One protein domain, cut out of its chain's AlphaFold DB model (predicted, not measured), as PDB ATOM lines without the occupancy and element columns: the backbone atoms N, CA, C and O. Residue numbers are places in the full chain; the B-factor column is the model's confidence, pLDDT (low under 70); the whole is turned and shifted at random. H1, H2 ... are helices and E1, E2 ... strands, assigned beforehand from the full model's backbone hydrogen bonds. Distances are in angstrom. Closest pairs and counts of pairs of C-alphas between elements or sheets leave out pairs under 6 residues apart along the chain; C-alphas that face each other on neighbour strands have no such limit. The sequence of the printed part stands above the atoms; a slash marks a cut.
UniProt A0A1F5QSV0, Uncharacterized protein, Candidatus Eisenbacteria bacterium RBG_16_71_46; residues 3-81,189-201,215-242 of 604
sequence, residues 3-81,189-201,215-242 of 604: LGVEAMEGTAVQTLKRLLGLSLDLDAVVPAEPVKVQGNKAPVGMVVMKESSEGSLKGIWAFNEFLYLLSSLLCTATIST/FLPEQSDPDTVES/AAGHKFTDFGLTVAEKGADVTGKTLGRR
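AT A GLANCE: This is residues 3 to 81, 189 to 201 and 215 to 242 of the 604 residues of an uncharacterized protein of Candidatus Eisenbacteria bacterium RBG_16_71_46 (UniProt A0A1F5QSV0). A twisted sheet, E3, E6, E9 and E8, has the short helix H1 over one face, and from its E3 and E6 end a long, thin hairpin arm of E4 and E5 reaches away from the body. The arm makes much of the length; E7 and the unnamed residues 189 to 201 lie on the H1 side of the sheet. The printed part has 120 residues, with named elements in the order E1 E2 E3 E4 E5 E6 H1 E7 E8 E9. The sheet order is E3 - E6 - E9 - E8, antiparallel, and the class is mostly strand. The whole is loose, with a radius of gyration of the C-alphas of 18.7 A, and elongated, spanning 69 by 37 by 34 A.

IN THESE COORDINATES: Find C-alpha 3 at (5.726, -18.653, 43.731), where E1, residues 3 to 5, begins. Next come E2, residues 17 to 19, and E3, residues 22 to 29, 21.6 A long. E4, residues 32 to 35, and E5, residues 45 to 48, form the arm's hairpin; look for Gly 39 between them at (22.330, -63.537, 29.605). E6, residues 52 to 60, is 26.8 A long, and H1, residues 66 to 73, 10.5 A. After E7, residues 78 to 80, go past the cuts to E8, residues 215 to 228, 33.5 A, and E9, residues 231 to 240, 29.3 A, ending at C-alpha 240 (6.160, -31.391, 43.383).

HOW THE PARTS SIT: Start at edge strand E3, antiparallel to E6 at 162 degrees, with N 25 and O 56 2.9 A apart. E6 and E9 are antiparallel at 168 degrees; look for N 57 and O 236 at 2.8 A. The hairpin E9 and E8 has N 224 and O 235 at 2.8 A, and edge strand E8 bends by 69 degrees at residue 218. H1 is on the sheet at a height of 8.4 A, its closest C-alphas to E8 being Leu 73 and Phe 220, 5.2 A apart. In H1 every O i to N i+4 pair is within hydrogen-bond range. E3 runs on into E4 at 17 degrees, and in the hairpin E4 and E5 N 33 and O 47 are 2.9 A apart. E1, E2 and E7 pair with no named strand; the closest C-alphas of E1 and E2, Leu 3 and Lys 17, are 5.0 A apart. E1 and E8 are near each other, while E7 and E9 are apart.

THE WHOLE: The farthest C-alphas, Gly 39 and Thr 81, are 70.8 A apart. Residues 82 to 188 and 202 to 214 are not printed; the C-alpha gaps are 14.6 A from 81 to 189 and 10.8 A from 201 to 215. The link E1 to E2 is long. Mean pLDDT of the printed part is 87.9, and residues 40 to 41 are under 70.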
ATOM      1  N   LEU A   3       6.821 -17.876  43.162       87.31
ATOM      2  CA  LEU A   3       5.726 -18.653  43.731       87.31
ATOM      3  C   LEU A   3       4.362 -18.193  43.215       87.31
ATOM      4  O   LEU A   3       4.104 -16.993  43.094       87.31
ATOM      5  N   GLY A   4       3.485 -19.161  42.976       87.38
ATOM      6  CA  GLY A   4       2.045 -18.999  42.806       87.38
ATOM      7  C   GLY A   4       1.318 -19.910  43.790       87.38
ATOM      8  O   GLY A   4       1.718 -21.060  43.950       87.38
ATOM      9  N   VAL A   5       0.306 -19.394  44.489       89.00
ATOM     10  CA  VAL A   5      -0.480 -20.171  45.465       89.00
ATOM     11  C   VAL A   5      -1.594 -20.904  44.739       89.00
ATOM     12  O   VAL A   5      -2.393 -20.273  44.049       89.00
ATOM     13  N   GLU A   6      -1.630 -22.223  44.874       89.81
ATOM     14  CA  GLU A   6      -2.578 -23.070  44.160       89.81
ATOM     15  C   GLU A   6      -3.867 -23.225  44.969       89.81
ATOM     16  O   GLU A   6      -3.835 -23.591  46.139       89.81
ATOM     17  N   ALA A   7      -5.022 -22.997  44.342       86.81
ATOM     18  CA  ALA A   7      -6.311 -23.289  44.976       86.81
ATOM     19  C   ALA A   7      -6.599 -24.802  45.042       86.81
ATOM     20  O   ALA A   7      -7.361 -25.260  45.894       86.81
ATOM     21  N   MET A   8      -6.003 -25.568  44.126       86.94
ATOM     22  CA  MET A   8      -6.067 -27.023  44.064       86.94
ATOM     23  C   MET A   8      -4.664 -27.563  43.795       86.94
ATOM     24  O   MET A   8      -3.988 -27.105  42.878       86.94
ATOM     25  N   GLU A   9      -4.227 -28.535  44.593       89.50
ATOM     26  CA  GLU A   9      -2.870 -29.073  44.504       89.50
ATOM     27  C   GLU A   9      -2.548 -29.605  43.109       89.50
ATOM     28  O   GLU A   9      -3.255 -30.461  42.575       89.50
ATOM     29  N   GLY A  10      -1.438 -29.127  42.546       87.38
ATOM     30  CA  GLY A  10      -0.931 -29.607  41.268       87.38
ATOM     31  C   GLY A  10      -1.521 -28.915  40.043       87.38
ATOM     32  O   GLY A  10      -1.045 -29.194  38.942       87.38
ATOM     33  N   THR A  11      -2.492 -28.020  40.221       87.38
ATOM     34  CA  THR A  11      -2.981 -27.118  39.175       87.38
ATOM     35  C   THR A  11      -2.012 -25.950  39.046       87.38
ATOM     36  O   THR A  11      -1.819 -25.174  39.981       87.38
ATOM     37  N   ALA A  12      -1.359 -25.850  37.890       85.19
ATOM     38  CA  ALA A  12      -0.338 -24.842  37.658       85.19
ATOM     39  C   ALA A  12      -0.966 -23.449  37.540       85.19
ATOM     40  O   ALA A  12      -1.767 -23.197  36.641       85.19
ATOM     41  N   VAL A  13      -0.532 -22.529  38.399       83.06
ATOM     42  CA  VAL A  13      -0.989 -21.134  38.427       83.06
ATOM     43  C   VAL A  13       0.159 -20.162  38.162       83.06
ATOM     44  O   VAL A  13       1.337 -20.526  38.148       83.06
ATOM     45  N   GLN A  14      -0.186 -18.889  37.991       79.00
ATOM     46  CA  GLN A  14       0.794 -17.834  37.764       79.00
ATOM     47  C   GLN A  14       1.730 -17.639  38.960       79.00
ATOM     48  O   GLN A  14       1.300 -17.530  40.112       79.00
ATOM     49  N   THR A  15       3.026 -17.500  38.683       79.81
ATOM     50  CA  THR A  15       4.056 -17.286  39.716       79.81
ATOM     51  C   THR A  15       4.294 -15.798  39.991       79.81
ATOM     52  O   THR A  15       5.329 -15.225  39.652       79.81
ATOM     53  N   LEU A  16       3.295 -15.146  40.592       74.88
ATOM     54  CA  LEU A  16       3.260 -13.691  40.803       74.88
ATOM     55  C   LEU A  16       4.130 -13.189  41.963       74.88
ATOM     56  O   LEU A  16       4.512 -12.016  41.980       74.88
ATOM     57  N   LYS A  17       4.431 -14.046  42.944       78.62
ATOM     58  CA  LYS A  17       5.148 -13.655  44.163       78.62
ATOM     59  C   LYS A  17       6.632 -13.969  44.034       78.62
ATOM     60  O   LYS A  17       7.017 -15.095  43.718       78.62
ATOM     61  N   ARG A  18       7.484 -12.989  44.344       83.69
ATOM     62  CA  ARG A  18       8.938 -13.172  44.445       83.69
ATOM     63  C   ARG A  18       9.397 -13.070  45.891       83.69
ATOM     64  O   ARG A  18       9.403 -11.985  46.463       83.69
ATOM     65  N   LEU A  19       9.857 -14.191  46.441       85.69
ATOM     66  CA  LEU A  19      10.584 -14.220  47.708       85.69
ATOM     67  C   LEU A  19      12.049 -13.856  47.453       85.69
ATOM     68  O   LEU A  19      12.677 -14.416  46.545       85.69
ATOM     69  N   LEU A  20      12.575 -12.909  48.224       86.12
ATOM     70  CA  LEU A  20      13.907 -12.332  48.021       86.12
ATOM     71  C   LEU A  20      14.965 -12.938  48.957       86.12
ATOM     72  O   LEU A  20      16.138 -12.996  48.595       86.12
ATOM     73  N   GLY A  21      14.559 -13.385  50.144       82.69
ATOM     74  CA  GLY A  21      15.404 -13.986  51.174       82.69
ATOM     75  C   GLY A  21      15.577 -15.490  51.063       82.69
ATOM     76  O   GLY A  21      16.542 -16.027  51.606       82.69
ATOM     77  N   LEU A  22      14.650 -16.153  50.373       86.62
ATOM     78  CA  LEU A  22      14.665 -17.586  50.118       86.62
ATOM     79  C   LEU A  22      15.033 -17.897  48.656       86.62
ATOM     80  O   LEU A  22      14.401 -17.433  47.694       86.62
ATOM     81  N   SER A  23      16.053 -18.735  48.490       87.56
ATOM     82  CA  SER A  23      16.431 -19.363  47.226       87.56
ATOM     83  C   SER A  23      15.931 -20.801  47.192       87.56
ATOM     84  O   SER A  23      16.133 -21.542  48.154       87.56
ATOM     85  N   LEU A  24      15.326 -21.188  46.072       88.31
ATOM     86  CA  LEU A  24      14.948 -22.563  45.781       88.31
ATOM     87  C   LEU A  24      15.737 -23.016  44.555       88.31
ATOM     88  O   LEU A  24      15.521 -22.487  43.464       88.31
ATOM     89  N   ASP A  25      16.619 -23.984  44.756       89.94
ATOM     90  CA  ASP A  25      17.303 -24.684  43.675       89.94
ATOM     91  C   ASP A  25      16.418 -25.866  43.276       89.94
ATOM     92  O   ASP A  25      16.251 -26.793  44.065       89.94
ATOM     93  N   LEU A  26      15.772 -25.774  42.114       89.06
ATOM     94  CA  LEU A  26      14.761 -26.720  41.642       89.06
ATOM     95  C   LEU A  26      15.366 -27.679  40.609       89.06
ATOM     96  O   LEU A  26      15.942 -27.220  39.625       89.06
ATOM     97  N   ASP A  27      15.168 -28.979  40.812       89.69
ATOM     98  CA  ASP A  27      15.729 -30.059  40.005       89.69
ATOM     99  C   ASP A  27      14.636 -31.039  39.545       89.69
ATOM    100  O   ASP A  27      13.725 -31.401  40.296       89.69
ATOM    101  N   ALA A  28      14.747 -31.513  38.303       89.81
ATOM    102  CA  ALA A  28      13.902 -32.588  37.790       89.81
ATOM    103  C   ALA A  28      14.366 -33.948  38.333       89.81
ATOM    104  O   ALA A  28      15.555 -34.275  38.320       89.81
ATOM    105  N   VAL A  29      13.413 -34.780  38.745       90.56
ATOM    106  CA  VAL A  29      13.646 -36.170  39.136       90.56
ATOM    107  C   VAL A  29      13.055 -37.068  38.060       90.56
ATOM    108  O   VAL A  29      11.837 -37.188  37.929       90.56
ATOM    109  N   VAL A  30      13.940 -37.713  37.296       88.44
ATOM    110  CA  VAL A  30      13.593 -38.607  36.182       88.44
ATOM    111  C   VAL A  30      14.148 -40.002  36.485       88.44
ATOM    112  O   VAL A  30      15.275 -40.328  36.093       88.44
ATOM    113  N   PRO A  31      13.420 -40.837  37.251       84.38
ATOM    114  CA  PRO A  31      13.882 -42.176  37.577       84.38
ATOM    115  C   PRO A  31      13.892 -43.025  36.307       84.38
ATOM    116  O   PRO A  31      12.897 -43.089  35.586       84.38
ATOM    117  N   ALA A  32      15.003 -43.709  36.039       85.50
ATOM    118  CA  ALA A  32      15.114 -44.577  34.876       85.50
ATOM    119  C   ALA A  32      15.755 -45.916  35.238       85.50
ATOM    120  O   ALA A  32      16.807 -45.971  35.881       85.50
ATOM    121  N   GLU A  33      15.133 -47.004  34.790       85.00
ATOM    122  CA  GLU A  33      15.623 -48.356  35.024       85.00
ATOM    123  C   GLU A  33      16.254 -48.949  33.754       85.00
ATOM    124  O   GLU A  33      15.651 -48.927  32.674       85.00
ATOM    125  N   PRO A  34      17.475 -49.505  33.848       82.06
ATOM    126  CA  PRO A  34      18.117 -50.159  32.720       82.06
ATOM    127  C   PRO A  34      17.473 -51.520  32.438       82.06
ATOM    128  O   PRO A  34      17.494 -52.424  33.276       82.06
ATOM    129  N   VAL A  35      16.995 -51.719  31.211       81.12
ATOM    130  CA  VAL A  35      16.453 -53.006  30.763       81.12
ATOM    131  C   VAL A  35      17.606 -53.957  30.463       81.12
ATOM    132  O   VAL A  35      18.417 -53.716  29.564       81.12
ATOM    133  N   LYS A  36      17.680 -55.065  31.203       79.69
ATOM    134  CA  LYS A  36      18.651 -56.142  30.971       79.69
ATOM    135  C   LYS A  36      17.933 -57.374  30.434       79.69
ATOM    136  O   LYS A  36      17.014 -57.881  31.068       79.69
ATOM    137  N   VAL A  37      18.377 -57.881  29.288       74.06
ATOM    138  CA  VAL A  37      17.933 -59.188  28.780       74.06
ATOM    139  C   VAL A  37      18.729 -60.302  29.453       74.06
ATOM    140  O   VAL A  37      19.932 -60.163  29.697       74.06
ATOM    141  N   GLN A  38      18.063 -61.413  29.769       70.06
ATOM    142  CA  GLN A  38      18.692 -62.554  30.433       70.06
ATOM    143  C   GLN A  38      19.896 -63.055  29.613       70.06
ATOM    144  O   GLN A  38      19.763 -63.383  28.440       70.06
ATOM    145  N   GLY A  39      21.079 -63.094  30.236       70.25
ATOM    146  CA  GLY A  39      22.330 -63.537  29.605       70.25
ATOM    147  C   GLY A  39      23.275 -62.417  29.147       70.25
ATOM    148  O   GLY A  39      24.463 -62.689  28.973       70.25
ATOM    149  N   ASN A  40      22.818 -61.162  29.048       68.19
ATOM    150  CA  ASN A  40      23.682 -60.022  28.716       68.19
ATOM    151  C   ASN A  40      24.041 -59.193  29.955       68.19
ATOM    152  O   ASN A  40      23.194 -58.863  30.783       68.19
ATOM    153  N   LYS A  41      25.323 -58.818  30.066       66.75
ATOM    154  CA  LYS A  41      25.823 -57.946  31.145       66.75
ATOM    155  C   LYS A  41      25.546 -56.459  30.895       66.75
ATOM    156  O   LYS A  41      25.491 -55.695  31.855       66.75
ATOM    157  N   ALA A  42      25.383 -56.062  29.633       74.44
ATOM    158  CA  ALA A  42      25.084 -54.689  29.241       74.44
ATOM    159  C   ALA A  42      23.564 -54.477  29.095       74.44
ATOM    160  O   ALA A  42      22.882 -55.369  28.577       74.44
ATOM    161  N   PRO A  43      23.028 -53.328  29.540       76.31
ATOM    162  CA  PRO A  43      21.632 -52.978  29.316       76.31
ATOM    163  C   PRO A  43      21.359 -52.726  27.829       76.31
ATOM    164  O   PRO A  43      22.220 -52.221  27.111       76.31
ATOM    165  N   VAL A  44      20.163 -53.097  27.375       83.06
ATOM    166  CA  VAL A  44      19.725 -52.957  25.972       83.06
ATOM    167  C   VAL A  44      18.807 -51.754  25.750       83.06
ATOM    168  O   VAL A  44      18.486 -51.430  24.613       83.06
ATOM    169  N   GLY A  45      18.386 -51.093  26.828       82.88
ATOM    170  CA  GLY A  45      17.528 -49.917  26.791       82.88
ATOM    171  C   GLY A  45      17.307 -49.346  28.186       82.88
ATOM    172  O   GLY A  45      17.811 -49.888  29.176       82.88
ATOM    173  N   MET A  46      16.547 -48.259  28.258       81.31
ATOM    174  CA  MET A  46      16.133 -47.619  29.504       81.31
ATOM    175  C   MET A  46      14.621 -47.420  29.483       81.31
ATOM    176  O   MET A  46      14.067 -47.059  28.447       81.31
ATOM    177  N   VAL A  47      13.970 -47.672  30.615       81.38
ATOM    178  CA  VAL A  47      12.564 -47.323  30.840       81.38
ATOM    179  C   VAL A  47      12.544 -46.148  31.801       81.38
ATOM    180  O   VAL A  47      13.098 -46.244  32.894       81.38
ATOM    181  N   VAL A  48      11.946 -45.043  31.366       80.50
ATOM    182  CA  VAL A  48      11.719 -43.860  32.199       80.50
ATOM    183  C   VAL A  48      10.421 -44.068  32.973       80.50
ATOM    184  O   VAL A  48       9.420 -44.505  32.403       80.50
ATOM    185  N   MET A  49      10.466 -43.815  34.274       82.69
ATOM    186  CA  MET A  49       9.306 -43.864  35.162       82.69
ATOM    187  C   MET A  49       8.649 -42.483  35.245       82.69
ATOM    188  O   MET A  49       9.160 -41.514  34.691       82.69
ATOM    189  N   LYS A  50       7.522 -42.382  35.958       86.12
ATOM    190  CA  LYS A  50       6.858 -41.094  36.188       86.12
ATOM    191  C   LYS A  50       7.828 -40.086  36.799       86.12
ATOM    192  O   LYS A  50       8.540 -40.393  37.757       86.12
ATOM    193  N   GLU A  51       7.826 -38.894  36.227       89.06
ATOM    194  CA  GLU A  51       8.725 -37.813  36.606       89.06
ATOM    195  C   GLU A  51       8.129 -36.997  37.754       89.06
ATOM    196  O   GLU A  51       6.909 -36.908  37.925       89.06
ATOM    197  N   SER A  52       8.992 -36.364  38.531       91.56
ATOM    198  CA  SER A  52       8.629 -35.385  39.557       91.56
ATOM    199  C   SER A  52       9.685 -34.285  39.595       91.56
ATOM    200  O   SER A  52      10.647 -34.315  38.824       91.56
ATOM    201  N   SER A  53       9.550 -33.322  40.497       92.56
ATOM    202  CA  SER A  53      10.654 -32.427  40.832       92.56
ATOM    203  C   SER A  53      10.840 -32.289  42.323       92.56
ATOM    204  O   SER A  53       9.910 -32.410  43.121       92.56
ATOM    205  N   GLU A  54      12.083 -32.026  42.690       93.38
ATOM    206  CA  GLU A  54      12.493 -31.721  44.047       93.38
ATOM    207  C   GLU A  54      13.196 -30.374  44.045       93.38
ATOM    208  O   GLU A  54      13.741 -29.941  43.035       93.38
ATOM    209  N   GLY A  55      13.192 -29.689  45.181       91.06
ATOM    210  CA  GLY A  55      13.950 -28.454  45.298       91.06
ATOM    211  C   GLY A  55      14.604 -28.307  46.653       91.06
ATOM    212  O   GLY A  55      14.018 -28.688  47.663       91.06
ATOM    213  N   SER A  56      15.806 -27.741  46.677       93.44
ATOM    214  CA  SER A  56      16.531 -27.406  47.899       93.44
ATOM    215  C   SER A  56      16.337 -25.932  48.235       93.44
ATOM    216  O   SER A  56      16.716 -25.050  47.467       93.44
ATOM    217  N   LEU A  57      15.756 -25.661  49.399       92.06
ATOM    218  CA  LEU A  57      15.570 -24.322  49.938       92.06
ATOM    219  C   LEU A  57      16.777 -23.924  50.788       92.06
ATOM    220  O   LEU A  57      17.212 -24.682  51.662       92.06
ATOM    221  N   LYS A  58      17.268 -22.702  50.588       93.00
ATOM    222  CA  LYS A  58      18.237 -22.037  51.468       93.00
ATOM    223  C   LYS A  58      17.899 -20.559  51.586       93.00
ATOM    224  O   LYS A  58      17.333 -19.973  50.669       93.00
ATOM    225  N   GLY A  59      18.261 -19.944  52.698       92.06
ATOM    226  CA  GLY A  59      18.098 -18.509  52.861       92.06
ATOM    227  C   GLY A  59      18.274 -18.064  54.296       92.06
ATOM    228  O   GLY A  59      18.667 -18.840  55.165       92.06
ATOM    229  N   ILE A  60      17.955 -16.801  54.535       90.69
ATOM    230  CA  ILE A  60      17.944 -16.224  55.878       90.69
ATOM    231  C   ILE A  60      16.515 -16.110  56.389       90.69
ATOM    232  O   ILE A  60      15.568 -15.923  55.624       90.69
ATOM    233  N   TRP A  61      16.353 -16.218  57.703       91.50
ATOM    234  CA  TRP A  61      15.047 -16.157  58.335       91.50
ATOM    235  C   TRP A  61      14.449 -14.756  58.191       91.50
ATOM    236  O   TRP A  61      14.841 -13.820  58.891       91.50
ATOM    237  N   ALA A  62      13.500 -14.611  57.266       88.62
ATOM    238  CA  ALA A  62      12.757 -13.382  57.026       88.62
ATOM    239  C   ALA A  62      11.319 -13.528  57.498       88.62
ATOM    240  O   ALA A  62      10.640 -14.497  57.180       88.62
ATOM    241  N   PHE A  63      10.844 -12.533  58.229       84.25
ATOM    242  CA  PHE A  63       9.594 -12.605  58.963       84.25
ATOM    243  C   PHE A  63       8.349 -12.839  58.084       84.25
ATOM    244  O   PHE A  63       7.469 -13.614  58.447       84.25
ATOM    245  N   ASN A  64       8.279 -12.182  56.931       83.25
ATOM    246  CA  ASN A  64       7.139 -12.243  56.019       83.25
ATOM    247  C   ASN A  64       7.232 -13.386  54.999       83.25
ATOM    248  O   ASN A  64       6.221 -13.999  54.680       83.25
ATOM    249  N   GLU A  65       8.435 -13.744  54.549       87.12
ATOM    250  CA  GLU A  65       8.634 -14.912  53.679       87.12
ATOM    251  C   GLU A  65       8.397 -16.231  54.427       87.12
ATOM    252  O   GLU A  65       7.951 -17.217  53.841       87.12
ATOM    253  N   PHE A  66       8.637 -16.235  55.743       86.94
ATOM    254  CA  PHE A  66       8.450 -17.405  56.595       86.94
ATOM    255  C   PHE A  66       7.015 -17.939  56.583       86.94
ATOM    256  O   PHE A  66       6.810 -19.134  56.767       86.94
ATOM    257  N   LEU A  67       6.028 -17.080  56.320       89.88
ATOM    258  CA  LEU A  67       4.622 -17.471  56.252       89.88
ATOM    259  C   LEU A  67       4.348 -18.469  55.131       89.88
ATOM    260  O   LEU A  67       3.671 -19.457  55.377       89.88
ATOM    261  N   TYR A  68       4.920 -18.270  53.943       89.62
ATOM    262  CA  TYR A  68       4.741 -19.195  52.819       89.62
ATOM    263  C   TYR A  68       5.313 -20.579  53.133       89.62
ATOM    264  O   TYR A  68       4.703 -21.604  52.830       89.62
ATOM    265  N   LEU A  69       6.469 -20.612  53.795       90.94
ATOM    266  CA  LEU A  69       7.057 -21.863  54.249       90.94
ATOM    267  C   LEU A  69       6.151 -22.556  55.277       90.94
ATOM    268  O   LEU A  69       5.816 -23.726  55.105       90.94
ATOM    269  N   LEU A  70       5.724 -21.840  56.321       92.62
ATOM    270  CA  LEU A  70       4.871 -22.410  57.364       92.62
ATOM    271  C   LEU A  70       3.511 -22.862  56.825       92.62
ATOM    272  O   LEU A  70       3.045 -23.916  57.234       92.62
ATOM    273  N   SER A  71       2.894 -22.135  55.893       93.38
ATOM    274  CA  SER A  71       1.584 -22.513  55.349       93.38
ATOM    275  C   SER A  71       1.606 -23.822  54.563       93.38
ATOM    276  O   SER A  71       0.613 -24.541  54.534       93.38
ATOM    277  N   SER A  72       2.741 -24.152  53.950       93.25
ATOM    278  CA  SER A  72       2.901 -25.382  53.171       93.25
ATOM    279  C   SER A  72       3.527 -26.530  53.969       93.25
ATOM    280  O   SER A  72       3.287 -27.696  53.669       93.25
ATOM    281  N   LEU A  73       4.300 -26.222  55.015       92.56
ATOM    282  CA  LEU A  73       4.890 -27.227  55.901       92.56
ATOM    283  C   LEU A  73       3.979 -27.592  57.084       92.56
ATOM    284  O   LEU A  73       3.919 -28.753  57.474       92.56
ATOM    285  N   LEU A  74       3.353 -26.602  57.724       92.31
ATOM    286  CA  LEU A  74       2.593 -26.769  58.963       92.31
ATOM    287  C   LEU A  74       1.116 -27.003  58.697       92.31
ATOM    288  O   LEU A  74       0.649 -28.119  58.864       92.31
ATOM    289  N   CYS A  75       0.418 -25.928  58.354       92.81
ATOM    290  CA  CYS A  75      -1.009 -25.869  58.083       92.81
ATOM    291  C   CYS A  75      -1.342 -24.467  57.561       92.81
ATOM    292  O   CYS A  75      -0.571 -23.523  57.732       92.81
ATOM    293  N   THR A  76      -2.515 -24.299  56.967       91.38
ATOM    294  CA  THR A  76      -3.025 -22.988  56.566       91.38
ATOM    295  C   THR A  76      -3.255 -22.138  57.814       91.38
ATOM    296  O   THR A  76      -3.907 -22.567  58.769       91.38
ATOM    297  N   ALA A  77      -2.716 -20.920  57.839       91.56
ATOM    298  CA  ALA A  77      -2.802 -20.092  59.036       91.56
ATOM    299  C   ALA A  77      -4.215 -19.532  59.260       91.56
ATOM    300  O   ALA A  77      -4.863 -19.017  58.350       91.56
ATOM    301  N   THR A  78      -4.648 -19.501  60.521       91.38
ATOM    302  CA  THR A  78      -5.812 -18.705  60.927       91.38
ATOM    303  C   THR A  78      -5.403 -17.239  61.063       91.38
ATOM    304  O   THR A  78      -4.536 -16.903  61.877       91.38
ATOM    305  N   ILE A  79      -6.039 -16.353  60.292       89.81
ATOM    306  CA  ILE A  79      -5.717 -14.921  60.252       89.81
ATOM    307  C   ILE A  79      -6.671 -14.134  61.155       89.81
ATOM    308  O   ILE A  79      -7.890 -14.267  61.075       89.81
ATOM    309  N   SER A  80      -6.123 -13.269  62.007       89.38
ATOM    310  CA  SER A  80      -6.898 -12.366  62.870       89.38
ATOM    311  C   SER A  80      -6.212 -11.008  63.034       89.38
ATOM    312  O   SER A  80      -5.037 -10.848  62.713       89.38
ATOM    313  N   THR A  81      -6.935 -10.012  63.544       87.38
ATOM    314  CA  THR A  81      -6.356  -8.712  63.918       87.38
ATOM    315  C   THR A  81      -6.186  -8.669  65.437       87.38
ATOM    316  O   THR A  81      -7.185  -8.823  66.146       87.38
ATOM    317  N   PHE A 189      -0.568 -20.572  63.292       95.00
ATOM    318  CA  PHE A 189      -0.389 -21.955  62.874       95.00
ATOM    319  C   PHE A 189      -0.537 -22.844  64.101       95.00
ATOM    320  O   PHE A 189       0.176 -22.667  65.097       95.00
ATOM    321  N   LEU A 190      -1.482 -23.770  64.026       94.00
ATOM    322  CA  LEU A 190      -1.771 -24.732  65.076       94.00
ATOM    323  C   LEU A 190      -1.990 -26.088  64.394       94.00
ATOM    324  O   LEU A 190      -3.127 -26.387  64.046       94.00
ATOM    325  N   PRO A 191      -0.912 -26.842  64.111       92.00
ATOM    326  CA  PRO A 191      -1.014 -28.122  63.417       92.00
ATOM    327  C   PRO A 191      -1.872 -29.118  64.194       92.00
ATOM    328  O   PRO A 191      -1.807 -29.158  65.432       92.00
ATOM    329  N   GLU A 192      -2.632 -29.935  63.481       86.44
ATOM    330  CA  GLU A 192      -3.446 -30.984  64.078       86.44
ATOM    331  C   GLU A 192      -2.575 -32.106  64.659       86.44
ATOM    332  O   GLU A 192      -1.459 -32.391  64.220       86.44
ATOM    333  N   GLN A 193      -3.065 -32.746  65.722       78.69
ATOM    334  CA  GLN A 193      -2.305 -33.809  66.389       78.69
ATOM    335  C   GLN A 193      -2.420 -35.151  65.656       78.69
ATOM    336  O   GLN A 193      -1.501 -35.971  65.697       78.69
ATOM    337  N   SER A 194      -3.602 -35.456  65.127       78.44
ATOM    338  CA  SER A 194      -3.961 -36.816  64.699       78.44
ATOM    339  C   SER A 194      -4.765 -36.863  63.409       78.44
ATOM    340  O   SER A 194      -5.033 -37.959  62.923       78.44
ATOM    341  N   ASP A 195      -5.096 -35.701  62.857       83.50
ATOM    342  CA  ASP A 195      -5.770 -35.558  61.576       83.50
ATOM    343  C   ASP A 195      -4.821 -34.887  60.578       83.50
ATOM    344  O   ASP A 195      -3.921 -34.160  61.007       83.50
ATOM    345  N   PRO A 196      -4.985 -35.138  59.266       84.69
ATOM    346  CA  PRO A 196      -4.182 -34.466  58.258       84.69
ATOM    347  C   PRO A 196      -4.358 -32.945  58.296       84.69
ATOM    348  O   PRO A 196      -5.483 -32.441  58.363       84.69
ATOM    349  N   ASP A 197      -3.251 -32.221  58.192       89.81
ATOM    350  CA  ASP A 197      -3.241 -30.767  58.109       89.81
ATOM    351  C   ASP A 197      -3.622 -30.305  56.694       89.81
ATOM    352  O   ASP A 197      -3.147 -30.818  55.677       89.81
ATOM    353  N   THR A 198      -4.453 -29.264  56.603       90.94
ATOM    354  CA  THR A 198      -4.649 -28.559  55.328       90.94
ATOM    355  C   THR A 198      -3.476 -27.617  55.109       90.94
ATOM    356  O   THR A 198      -3.329 -26.645  55.848       90.94
ATOM    357  N   VAL A 199      -2.658 -27.881  54.095       93.12
ATOM    358  CA  VAL A 199      -1.463 -27.096  53.757       93.12
ATOM    359  C   VAL A 199      -1.577 -26.485  52.366       93.12
ATOM    360  O   VAL A 199      -2.229 -27.042  51.487       93.12
ATOM    361  N   GLU A 200      -0.883 -25.371  52.162       93.62
ATOM    362  CA  GLU A 200      -0.777 -24.729  50.853       93.62
ATOM    363  C   GLU A 200       0.184 -25.504  49.936       93.62
ATOM    364  O   GLU A 200       1.244 -25.985  50.368       93.62
ATOM    365  N   SER A 201      -0.159 -25.591  48.653       93.62
ATOM    366  CA  SER A 201       0.753 -26.019  47.593       93.62
ATOM    367  C   SER A 201       1.044 -24.867  46.646       93.62
ATOM    368  O   SER A 201       0.280 -23.903  46.527       93.62
ATOM    369  N   ALA A 215       7.141 -25.930  38.032       88.56
ATOM    370  CA  ALA A 215       6.548 -27.147  38.560       88.56
ATOM    371  C   ALA A 215       5.393 -26.794  39.497       88.56
ATOM    372  O   ALA A 215       5.536 -25.921  40.354       88.56
ATOM    373  N   ALA A 216       4.259 -27.467  39.317       91.31
ATOM    374  CA  ALA A 216       3.083 -27.335  40.168       91.31
ATOM    375  C   ALA A 216       3.109 -28.340  41.331       91.31
ATOM    376  O   ALA A 216       3.889 -29.299  41.338       91.31
ATOM    377  N   GLY A 217       2.244 -28.140  42.322       91.50
ATOM    378  CA  GLY A 217       2.069 -29.037  43.462       91.50
ATOM    379  C   GLY A 217       3.262 -29.062  44.414       91.50
ATOM    380  O   GLY A 217       3.398 -30.013  45.182       91.50
ATOM    381  N   HIS A 218       4.150 -28.063  44.365       93.19
ATOM    382  CA  HIS A 218       5.293 -28.012  45.265       93.19
ATOM    383  C   HIS A 218       4.836 -27.761  46.699       93.19
ATOM    384  O   HIS A 218       4.257 -26.720  47.010       93.19
ATOM    385  N   LYS A 219       5.171 -28.695  47.588       94.31
ATOM    386  CA  LYS A 219       5.065 -28.521  49.040       94.31
ATOM    387  C   LYS A 219       6.439 -28.568  49.678       94.31
ATOM    388  O   LYS A 219       7.314 -29.309  49.218       94.31
ATOM    389  N   PHE A 220       6.630 -27.817  50.759       92.56
ATOM    390  CA  PHE A 220       7.802 -28.009  51.609       92.56
ATOM    391  C   PHE A 220       7.672 -29.348  52.336       92.56
ATOM    392  O   PHE A 220       6.681 -29.634  53.010       92.56
ATOM    393  N   THR A 221       8.663 -30.210  52.145       93.00
ATOM    394  CA  THR A 221       8.689 -31.540  52.748       93.00
ATOM    395  C   THR A 221       9.381 -31.480  54.094       93.00
ATOM    396  O   THR A 221       8.890 -32.069  55.044       93.00
ATOM    397  N   ASP A 222      10.486 -30.750  54.202       92.69
ATOM    398  CA  ASP A 222      11.232 -30.591  55.441       92.69
ATOM    399  C   ASP A 222      11.683 -29.142  55.649       92.69
ATOM    400  O   ASP A 222      11.515 -28.265  54.795       92.69
ATOM    401  N   PHE A 223      12.223 -28.895  56.838       91.94
ATOM    402  CA  PHE A 223      12.683 -27.585  57.252       91.94
ATOM    403  C   PHE A 223      13.760 -27.708  58.316       91.94
ATOM    404  O   PHE A 223      13.706 -28.591  59.170       91.94
ATOM    405  N   GLY A 224      14.687 -26.762  58.294       94.62
ATOM    406  CA  GLY A 224      15.614 -26.488  59.375       94.62
ATOM    407  C   GLY A 224      15.779 -24.984  59.542       94.62
ATOM    408  O   GLY A 224      16.081 -24.284  58.578       94.62
ATOM    409  N   LEU A 225      15.623 -24.494  60.767       95.75
ATOM    410  CA  LEU A 225      15.995 -23.149  61.187       95.75
ATOM    411  C   LEU A 225      17.054 -23.243  62.266       95.75
ATOM    412  O   LEU A 225      16.840 -23.866  63.304       95.75
ATOM    413  N   THR A 226      18.185 -22.593  62.028       96.19
ATOM    414  CA  THR A 226      19.267 -22.481  63.007       96.19
ATOM    415  C   THR A 226      19.486 -21.016  63.335       96.19
ATOM    416  O   THR A 226      19.810 -20.225  62.456       96.19
ATOM    417  N   VAL A 227      19.325 -20.657  64.607       96.56
ATOM    418  CA  VAL A 227      19.636 -19.326  65.130       96.56
ATOM    419  C   VAL A 227      20.840 -19.442  66.055       96.56
ATOM    420  O   VAL A 227      20.769 -20.103  67.089       96.56
ATOM    421  N   ALA A 228      21.926 -18.774  65.687       94.19
ATOM    422  CA  ALA A 228      23.170 -18.677  66.444       94.19
ATOM    423  C   ALA A 228      23.659 -17.220  66.453       94.19
ATOM    424  O   ALA A 228      23.092 -16.365  65.773       94.19
ATOM    425  N   GLU A 229      24.741 -16.924  67.177       88.69
ATOM    426  CA  GLU A 229      25.313 -15.568  67.252       88.69
ATOM    427  C   GLU A 229      25.512 -14.922  65.865       88.69
ATOM    428  O   GLU A 229      25.198 -13.745  65.665       88.69
ATOM    429  N   LYS A 230      25.989 -15.711  64.893       84.38
ATOM    430  CA  LYS A 230      26.408 -15.236  63.566       84.38
ATOM    431  C   LYS A 230      25.319 -15.294  62.490       84.38
ATOM    432  O   LYS A 230      25.554 -14.777  61.399       84.38
ATOM    433  N   GLY A 231      24.148 -15.877  62.757       90.19
ATOM    434  CA  GLY A 231      23.151 -16.093  61.705       90.19
ATOM    435  C   GLY A 231      21.821 -16.674  62.172       90.19
ATOM    436  O   GLY A 231      21.709 -17.248  63.254       90.19
ATOM    437  N   ALA A 232      20.802 -16.479  61.339       92.88
ATOM    438  CA  ALA A 232      19.491 -17.102  61.455       92.88
ATOM    439  C   ALA A 232      19.156 -17.707  60.090       92.88
ATOM    440  O   ALA A 232      18.584 -17.034  59.231       92.88
ATOM    441  N   ASP A 233      19.595 -18.942  59.876       94.19
ATOM    442  CA  ASP A 233      19.591 -19.597  58.571       94.19
ATOM    443  C   ASP A 233      18.402 -20.544  58.439       94.19
ATOM    444  O   ASP A 233      18.075 -21.281  59.373       94.19
ATOM    445  N   VAL A 234      17.780 -20.528  57.262       94.69
ATOM    446  CA  VAL A 234      16.677 -21.405  56.871       94.69
ATOM    447  C   VAL A 234      17.154 -22.353  55.780       94.69
ATOM    448  O   VAL A 234      17.755 -21.945  54.787       94.69
ATOM    449  N   THR A 235      16.830 -23.626  55.952       95.06
ATOM    450  CA  THR A 235      17.017 -24.680  54.957       95.06
ATOM    451  C   THR A 235      15.753 -25.512  54.846       95.06
ATOM    452  O   THR A 235      14.956 -25.553  55.781       95.06
ATOM    453  N   GLY A 236      15.583 -26.207  53.734       93.69
ATOM    454  CA  GLY A 236      14.515 -27.182  53.591       93.69
ATOM    455  C   GLY A 236      14.543 -27.850  52.230       93.69
ATOM    456  O   GLY A 236      15.404 -27.563  51.392       93.69
ATOM    457  N   LYS A 237      13.571 -28.715  52.004       94.31
ATOM    458  CA  LYS A 237      13.336 -29.393  50.741       94.31
ATOM    459  C   LYS A 237      11.896 -29.218  50.309       94.31
ATOM    460  O   LYS A 237      11.000 -28.992  51.118       94.31
ATOM    461  N   THR A 238      11.685 -29.342  49.010       93.94
ATOM    462  CA  THR A 238      10.366 -29.355  48.392       93.94
ATOM    463  C   THR A 238      10.233 -30.551  47.472       93.94
ATOM    464  O   THR A 238      11.235 -31.077  46.988       93.94
ATOM    465  N   LEU A 239       8.994 -30.950  47.231       94.19
ATOM    466  CA  LEU A 239       8.616 -31.969  46.262       94.19
ATOM    467  C   LEU A 239       7.375 -31.474  45.524       94.19
ATOM    468  O   LEU A 239       6.465 -30.966  46.177       94.19
ATOM    469  N   GLY A 240       7.328 -31.670  44.211       93.50
ATOM    470  CA  GLY A 240       6.160 -31.391  43.383       93.50
ATOM    471  C   GLY A 240       6.124 -32.237  42.112       93.50
ATOM    472  O   GLY A 240       6.880 -33.205  41.955       93.50
ATOM    473  N   ARG A 241       5.188 -31.896  41.224       91.31
ATOM    474  CA  ARG A 241       4.984 -32.561  39.925       91.31
ATOM    475  C   ARG A 241       6.175 -32.305  38.999       91.31
ATOM    476  O   ARG A 241       7.105 -31.619  39.379       91.31
ATOM    477  N   ARG A 242       6.206 -32.890  37.804       88.69
ATOM    478  CA  ARG A 242       7.354 -32.792  36.888       88.69
ATOM    479  C   ARG A 242       7.742 -31.337  36.614       88.69
ATOM    480  O   ARG A 242       6.887 -30.463  36.480       88.69
TER     481      ARG A 242